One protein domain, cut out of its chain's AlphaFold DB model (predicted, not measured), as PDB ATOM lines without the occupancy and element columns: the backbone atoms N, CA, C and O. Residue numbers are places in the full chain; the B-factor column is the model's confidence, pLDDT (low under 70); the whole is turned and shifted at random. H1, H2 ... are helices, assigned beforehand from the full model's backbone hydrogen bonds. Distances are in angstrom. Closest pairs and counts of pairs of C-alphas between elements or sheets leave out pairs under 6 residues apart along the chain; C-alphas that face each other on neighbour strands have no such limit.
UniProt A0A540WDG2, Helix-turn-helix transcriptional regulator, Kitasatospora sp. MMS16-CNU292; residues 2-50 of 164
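Overview. This is residues 2 to 50 of the 164 residues of the protein "Helix-turn-helix transcriptional regulator" of Kitasatospora sp. MMS16-CNU292 (UniProt A0A540WDG2). The longest helix, H4, reaches outward from a small body where H2 and H3 meet crosswise. H1 is near H2; residues 42 to 50 stick out. Printed are 49 residues with four named helices, no named strand: all helix, compact, radius of gyration of the C-alphas 10.8 A, spans 32 by 24 by 18 A.

Arrangement. H4, residues 35 to 45, and H3, residues 25 to 32, touch only at the corner, closest at C-alphas 38 and 32, 5.2 A. H3 and H2, residues 14 to 21, touch about perpendicular, 87 degrees, closest at C-alphas 25 and 18, 4.6 A. H1, residues 2 to 7, and H2 are close but not clearly touching, closest at C-alphas 3 and 17, 7.2 A. Every O i to N i+4 pair is within hydrogen-bond range in H1, H2 and H4; H3 has 3 of 4.

Along the chain. H1 begins at C-alpha 2, (-30.874, 58.358, -17.936). H4, 15.1 A from first to last C-alpha, ends at C-alpha 45, (-34.618, 52.624, -29.240).

Size, cuts and confidence. The farthest C-alphas, 15 and 50, are 32.3 A apart. pLDDT is under 70 at residue 8 and residues 47 to 50.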
ATOM      1  N   GLU A   2     -31.029  57.394 -19.039       78.56
ATOM      2  CA  GLU A   2     -30.874  58.358 -17.936       78.56
ATOM      3  C   GLU A   2     -29.596  58.171 -17.092       78.56
ATOM      4  O   GLU A   2     -28.797  59.094 -16.997       78.56
ATOM      5  N   LEU A   3     -29.330  56.964 -16.571       83.19
ATOM      6  CA  LEU A   3     -28.106  56.697 -15.791       83.19
ATOM      7  C   LEU A   3     -26.813  56.952 -16.584       83.19
ATOM      8  O   LEU A   3     -25.848  57.479 -16.038       83.19
ATOM      9  N   PHE A   4     -26.802  56.617 -17.880       77.81
ATOM     10  CA  PHE A   4     -25.649  56.865 -18.745       77.81
ATOM     11  C   PHE A   4     -25.423  58.359 -18.997       77.81
ATOM     12  O   PHE A   4     -24.271  58.763 -19.112       77.81
ATOM     13  N   ALA A   5     -26.488  59.163 -19.075       70.88
ATOM     14  CA  ALA A   5     -26.386  60.616 -19.210       70.88
ATOM     15  C   ALA A   5     -25.873  61.278 -17.923       70.88
ATOM     16  O   ALA A   5     -24.992  62.125 -17.990       70.88
ATOM     17  N   ASP A   6     -26.395  60.861 -16.767       71.75
ATOM     18  CA  ASP A   6     -26.079  61.442 -15.455       71.75
ATOM     19  C   ASP A   6     -24.648  61.109 -15.002       71.75
ATOM     20  O   ASP A   6     -23.844  61.973 -14.649       71.75
ATOM     21  N   ARG A   7     -24.282  59.823 -15.057       71.94
ATOM     22  CA  ARG A   7     -23.010  59.340 -14.499       71.94
ATOM     23  C   ARG A   7     -21.952  59.093 -15.564       71.94
ATOM     24  O   ARG A   7     -20.772  58.988 -15.230       71.94
ATOM     25  N   GLY A   8     -22.322  59.042 -16.837       65.44
ATOM     26  CA  GLY A   8     -21.441  58.564 -17.897       65.44
ATOM     27  C   GLY A   8     -21.372  57.035 -17.934       65.44
ATOM     28  O   GLY A   8     -21.728  56.333 -16.980       65.44
ATOM     29  N   PHE A   9     -20.904  56.500 -19.060       72.81
ATOM     30  CA  PHE A   9     -20.887  55.059 -19.306       72.81
ATOM     31  C   PHE A   9     -20.034  54.293 -18.288       72.81
ATOM     32  O   PHE A   9     -20.511  53.308 -17.730       72.81
ATOM     33  N   ASP A  10     -18.802  54.731 -18.017       73.12
ATOM     34  CA  ASP A  10     -17.852  53.978 -17.183       73.12
ATOM     35  C   ASP A  10     -18.292  53.879 -15.723       73.12
ATOM     36  O   ASP A  10     -18.232  52.795 -15.144       73.12
ATOM     37  N   ARG A  11     -18.830  54.972 -15.170       78.25
ATOM     38  CA  ARG A  11     -19.314  55.034 -13.781       78.25
ATOM     39  C   ARG A  11     -20.676  54.372 -13.572       78.25
ATOM     40  O   ARG A  11     -21.071  54.183 -12.431       78.25
ATOM     41  N   THR A  12     -21.388  54.019 -14.642       83.44
ATOM     42  CA  THR A  12     -22.661  53.296 -14.551       83.44
ATOM     43  C   THR A  12     -22.413  51.789 -14.556       83.44
ATOM     44  O   THR A  12     -21.769  51.262 -15.465       83.44
ATOM     45  N   THR A  13     -22.956  51.056 -13.593       90.56
ATOM     46  CA  THR A  13     -22.867  49.590 -13.515       90.56
ATOM     47  C   THR A  13     -24.155  48.916 -13.996       90.56
ATOM     48  O   THR A  13     -25.240  49.491 -13.943       90.56
ATOM     49  N   THR A  14     -24.073  47.662 -14.453       91.69
ATOM     50  CA  THR A  14     -25.275  46.875 -14.799       91.69
ATOM     51  C   THR A  14     -26.177  46.633 -13.591       91.69
ATOM     52  O   THR A  14     -27.386  46.506 -13.764       91.69
ATOM     53  N   ARG A  15     -25.613  46.621 -12.374       92.50
ATOM     54  CA  ARG A  15     -26.381  46.505 -11.133       92.50
ATOM     55  C   ARG A  15     -27.298  47.705 -10.925       92.50
ATOM     56  O   ARG A  15     -28.499  47.518 -10.789       92.50
ATOM     57  N   GLU A  16     -26.748  48.915 -10.988       94.25
ATOM     58  CA  GLU A  16     -27.528  50.156 -10.862       94.25
ATOM     59  C   GLU A  16     -28.589  50.274 -11.960       94.25
ATOM     60  O   GLU A  16     -29.696  50.744 -11.711       94.25
ATOM     61  N   ILE A  17     -28.270  49.823 -13.180       93.00
ATOM     62  CA  ILE A  17     -29.245  49.793 -14.275       93.00
ATOM     63  C   ILE A  17     -30.393  48.834 -13.955       93.00
ATOM     64  O   ILE A  17     -31.546  49.211 -14.143       93.00
ATOM     65  N   GLY A  18     -30.093  47.623 -13.475       93.44
ATOM     66  CA  GLY A  18     -31.110  46.649 -13.076       93.44
ATOM     67  C   GLY A  18     -31.996  47.179 -11.949       93.44
ATOM     68  O   GLY A  18     -33.215  47.205 -12.091       93.44
ATOM     69  N   GLU A  19     -31.383  47.710 -10.888       94.06
ATOM     70  CA  GLU A  19     -32.083  48.346  -9.763       94.06
ATOM     71  C   GLU A  19     -33.018  49.465 -10.241       94.06
ATOM     72  O   GLU A  19     -34.190  49.500  -9.868       94.06
ATOM     73  N   ARG A  20     -32.540  50.350 -11.125       92.06
ATOM     74  CA  ARG A  20     -33.349  51.454 -11.656       92.06
ATOM     75  C   ARG A  20     -34.461  51.000 -12.596       92.06
ATOM     76  O   ARG A  20     -35.508  51.638 -12.638       92.06
ATOM     77  N   ALA A  21     -34.228  49.944 -13.369       91.56
ATOM     78  CA  ALA A  21     -35.211  49.377 -14.288       91.56
ATOM     79  C   ALA A  21     -36.165  48.374 -13.609       91.56
ATOM     80  O   ALA A  21     -37.093  47.902 -14.260       91.56
ATOM     81  N   GLY A  22     -35.955  48.049 -12.328       94.06
ATOM     82  CA  GLY A  22     -36.750  47.057 -11.602       94.06
ATOM     83  C   GLY A  22     -36.539  45.622 -12.098       94.06
ATOM     84  O   GLY A  22     -37.454  44.807 -12.011       94.06
ATOM     85  N   VAL A  23     -35.360  45.312 -12.648       95.06
ATOM     86  CA  VAL A  23     -35.026  43.998 -13.224       95.06
ATOM     87  C   VAL A  23     -33.718  43.451 -12.658       95.06
ATOM     88  O   VAL A  23     -32.826  44.202 -12.269       95.06
ATOM     89  N   ASP A  24     -33.570  42.126 -12.655       95.38
ATOM     90  CA  ASP A  24     -32.314  41.483 -12.264       95.38
ATOM     91  C   ASP A  24     -31.181  41.870 -13.248       95.38
ATOM     92  O   ASP A  24     -31.337  41.687 -14.464       95.38
ATOM     93  N   PRO A  25     -30.025  42.375 -12.768       92.00
ATOM     94  CA  PRO A  25     -28.869  42.705 -13.605       92.00
ATOM     95  C   PRO A  25     -28.390  41.563 -14.513       92.00
ATOM     96  O   PRO A  25     -27.850  41.826 -15.593       92.00
ATOM     97  N   ALA A  26     -28.601  40.301 -14.128       93.50
ATOM     98  CA  ALA A  26     -28.276  39.130 -14.940       93.50
ATOM     99  C   ALA A  26     -29.048  39.108 -16.273       93.50
ATOM    100  O   ALA A  26     -28.536  38.619 -17.285       93.50
ATOM    101  N   LEU A  27     -30.249  39.697 -16.317       94.25
ATOM    102  CA  LEU A  27     -31.040  39.805 -17.543       94.25
ATOM    103  C   LEU A  27     -30.368  40.728 -18.565       94.25
ATOM    104  O   LEU A  27     -30.481  40.487 -19.764       94.25
ATOM    105  N   ILE A  28     -29.592  41.724 -18.132       91.00
ATOM    106  CA  ILE A  28     -28.861  42.602 -19.055       91.00
ATOM    107  C   ILE A  28     -27.812  41.805 -19.837       91.00
ATOM    108  O   ILE A  28     -27.701  41.942 -21.058       91.00
ATOM    109  N   ALA A  29     -27.059  40.943 -19.150       87.38
ATOM    110  CA  ALA A  29     -26.098  40.060 -19.803       87.38
ATOM    111  C   ALA A  29     -26.802  39.065 -20.736       87.38
ATOM    112  O   ALA A  29     -26.344  38.852 -21.853       87.38
ATOM    113  N   ARG A  30     -27.947  38.512 -20.316       91.25
ATOM    114  CA  ARG A  30     -28.709  37.537 -21.102       91.25
ATOM    115  C   ARG A  30     -29.340  38.117 -22.374       91.25
ATOM    116  O   ARG A  30     -29.269  37.471 -23.412       91.25
ATOM    117  N   TYR A  31     -29.983  39.283 -22.296       91.19
ATOM    118  CA  TYR A  31     -30.739  39.856 -23.419       91.19
ATOM    119  C   TYR A  31     -29.904  40.755 -24.319       91.19
ATOM    120  O   TYR A  31     -30.167  40.828 -25.515       91.19
ATOM    121  N   PHE A  32     -28.909  41.437 -23.758       86.19
ATOM    122  CA  PHE A  32     -28.104  42.388 -24.515       86.19
ATOM    123  C   PHE A  32     -26.669  41.903 -24.707       86.19
ATOM    124  O   PHE A  32     -25.996  42.371 -25.608       86.19
ATOM    125  N   GLY A  33     -26.161  40.966 -23.902       82.88
ATOM    126  CA  GLY A  33     -24.743  40.590 -23.944       82.88
ATOM    127  C   GLY A  33     -23.837  41.561 -23.176       82.88
ATOM    128  O   GLY A  33     -22.616  41.482 -23.286       82.88
ATOM    129  N   GLY A  34     -24.416  42.475 -22.385       85.56
ATOM    130  CA  GLY A  34     -23.691  43.346 -21.454       85.56
ATOM    131  C   GLY A  34     -23.966  44.844 -21.616       85.56
ATOM    132  O   GLY A  34     -24.770  45.277 -22.441       85.56
ATOM    133  N   LYS A  35     -23.271  45.655 -20.804       85.12
ATOM    134  CA  LYS A  35     -23.497  47.110 -20.679       85.12
ATOM    135  C   LYS A  35     -23.341  47.868 -22.000       85.12
ATOM    136  O   LYS A  35     -24.144  48.748 -22.289       85.12
ATOM    137  N   VAL A  36     -22.321  47.518 -22.794       81.19
ATOM    138  CA  VAL A  36     -22.059  48.140 -24.105       81.19
ATOM    139  C   VAL A  36     -23.244  47.914 -25.033       81.19
ATOM    140  O   VAL A  36     -23.808  48.868 -25.544       81.19
ATOM    141  N   GLN A  37     -23.660  46.665 -25.220       82.56
ATOM    142  CA  GLN A  37     -24.739  46.329 -26.146       82.56
ATOM    143  C   GLN A  37     -26.099  46.850 -25.681       82.56
ATOM    144  O   GLN A  37     -26.896  47.295 -26.501       82.56
ATOM    145  N   LEU A  38     -26.341  46.885 -24.367       87.25
ATOM    146  CA  LEU A  38     -27.514  47.557 -23.818       87.25
ATOM    147  C   LEU A  38     -27.511  49.047 -24.172       87.25
ATOM    148  O   LEU A  38     -28.542  49.583 -24.570       87.25
ATOM    149  N   TYR A  39     -26.363  49.717 -24.048       80.69
ATOM    150  CA  TYR A  39     -26.232  51.111 -24.460       80.69
ATOM    151  C   TYR A  39     -26.546  51.279 -25.954       80.69
ATOM    152  O   TYR A  39     -27.345  52.139 -26.310       80.69
ATOM    153  N   LEU A  40     -26.003  50.414 -26.820       78.06
ATOM    154  CA  LEU A  40     -26.284  50.435 -28.263       78.06
ATOM    155  C   LEU A  40     -27.770  50.243 -28.578       78.06
ATOM    156  O   LEU A  40     -28.332  50.984 -29.383       78.06
ATOM    157  N   ALA A  41     -28.410  49.273 -27.928       81.62
ATOM    158  CA  ALA A  41     -29.833  49.014 -28.087       81.62
ATOM    159  C   ALA A  41     -30.678  50.201 -27.609       81.62
ATOM    160  O   ALA A  41     -31.648  50.572 -28.261       81.62
ATOM    161  N   ALA A  42     -30.285  50.835 -26.506       81.44
ATOM    162  CA  ALA A  42     -30.983  51.990 -25.965       81.44
ATOM    163  C   ALA A  42     -30.828  53.241 -26.851       81.44
ATOM    164  O   ALA A  42     -31.797  53.975 -27.030       81.44
ATOM    165  N   VAL A  43     -29.651  53.451 -27.457       74.62
ATOM    166  CA  VAL A  43     -29.439  54.483 -28.488       74.62
ATOM    167  C   VAL A  43     -30.363  54.249 -29.679       74.62
ATOM    168  O   VAL A  43     -31.020  55.191 -30.109       74.62
ATOM    169  N   ARG A  44     -30.463  53.008 -30.174       73.56
ATOM    170  CA  ARG A  44     -31.376  52.658 -31.275       73.56
ATOM    171  C   ARG A  44     -32.844  52.864 -30.909       73.56
ATOM    172  O   ARG A  44     -33.595  53.448 -31.676       73.56
ATOM    173  N   ALA A  45     -33.246  52.457 -29.708       77.94
ATOM    174  CA  ALA A  45     -34.618  52.624 -29.240       77.94
ATOM    175  C   ALA A  45     -35.037  54.103 -29.116       77.94
ATOM    176  O   ALA A  45     -36.198  54.427 -29.350       77.94
ATOM    177  N   GLU A  46     -34.113  55.017 -28.791       71.69
ATOM    178  CA  GLU A  46     -34.402  56.459 -28.798       71.69
ATOM    179  C   GLU A  46     -34.650  57.037 -30.205       71.69
ATOM    180  O   GLU A  46     -35.209  58.133 -30.303       71.69
ATOM    181  N   GLN A  47     -34.226  56.347 -31.274       65.44
ATOM    182  CA  GLN A  47     -34.306  56.839 -32.655       65.44
ATOM    183  C   GLN A  47     -35.715  56.729 -33.250       65.44
ATOM    184  O   GLN A  47     -36.112  57.623 -33.997       65.44
ATOM    185  N   GLY A  48     -36.454  55.663 -32.921       66.19
ATOM    186  CA  GLY A  48     -37.611  55.238 -33.717       66.19
ATOM    187  C   GLY A  48     -37.215  54.838 -35.150       66.19
ATOM    188  O   GLY A  48     -36.053  54.941 -35.529       66.19
ATOM    189  N   ASP A  49     -38.185  54.403 -35.956       67.38
ATOM    190  CA  ASP A  49     -37.921  53.868 -37.307       67.38
ATOM    191  C   ASP A  49     -37.951  54.929 -38.422       67.38
ATOM    192  O   ASP A  49     -37.786  54.608 -39.597       67.38
ATOM    193  N   GLN A  50     -38.199  56.200 -38.093       66.81
ATOM    194  CA  GLN A  50     -38.324  57.235 -39.117       66.81
ATOM    195  C   GLN A  50     -36.965  57.787 -39.559       66.81
ATOM    196  O   GLN A  50     -36.112  58.074 -38.707       66.81
TER     197      GLN A  50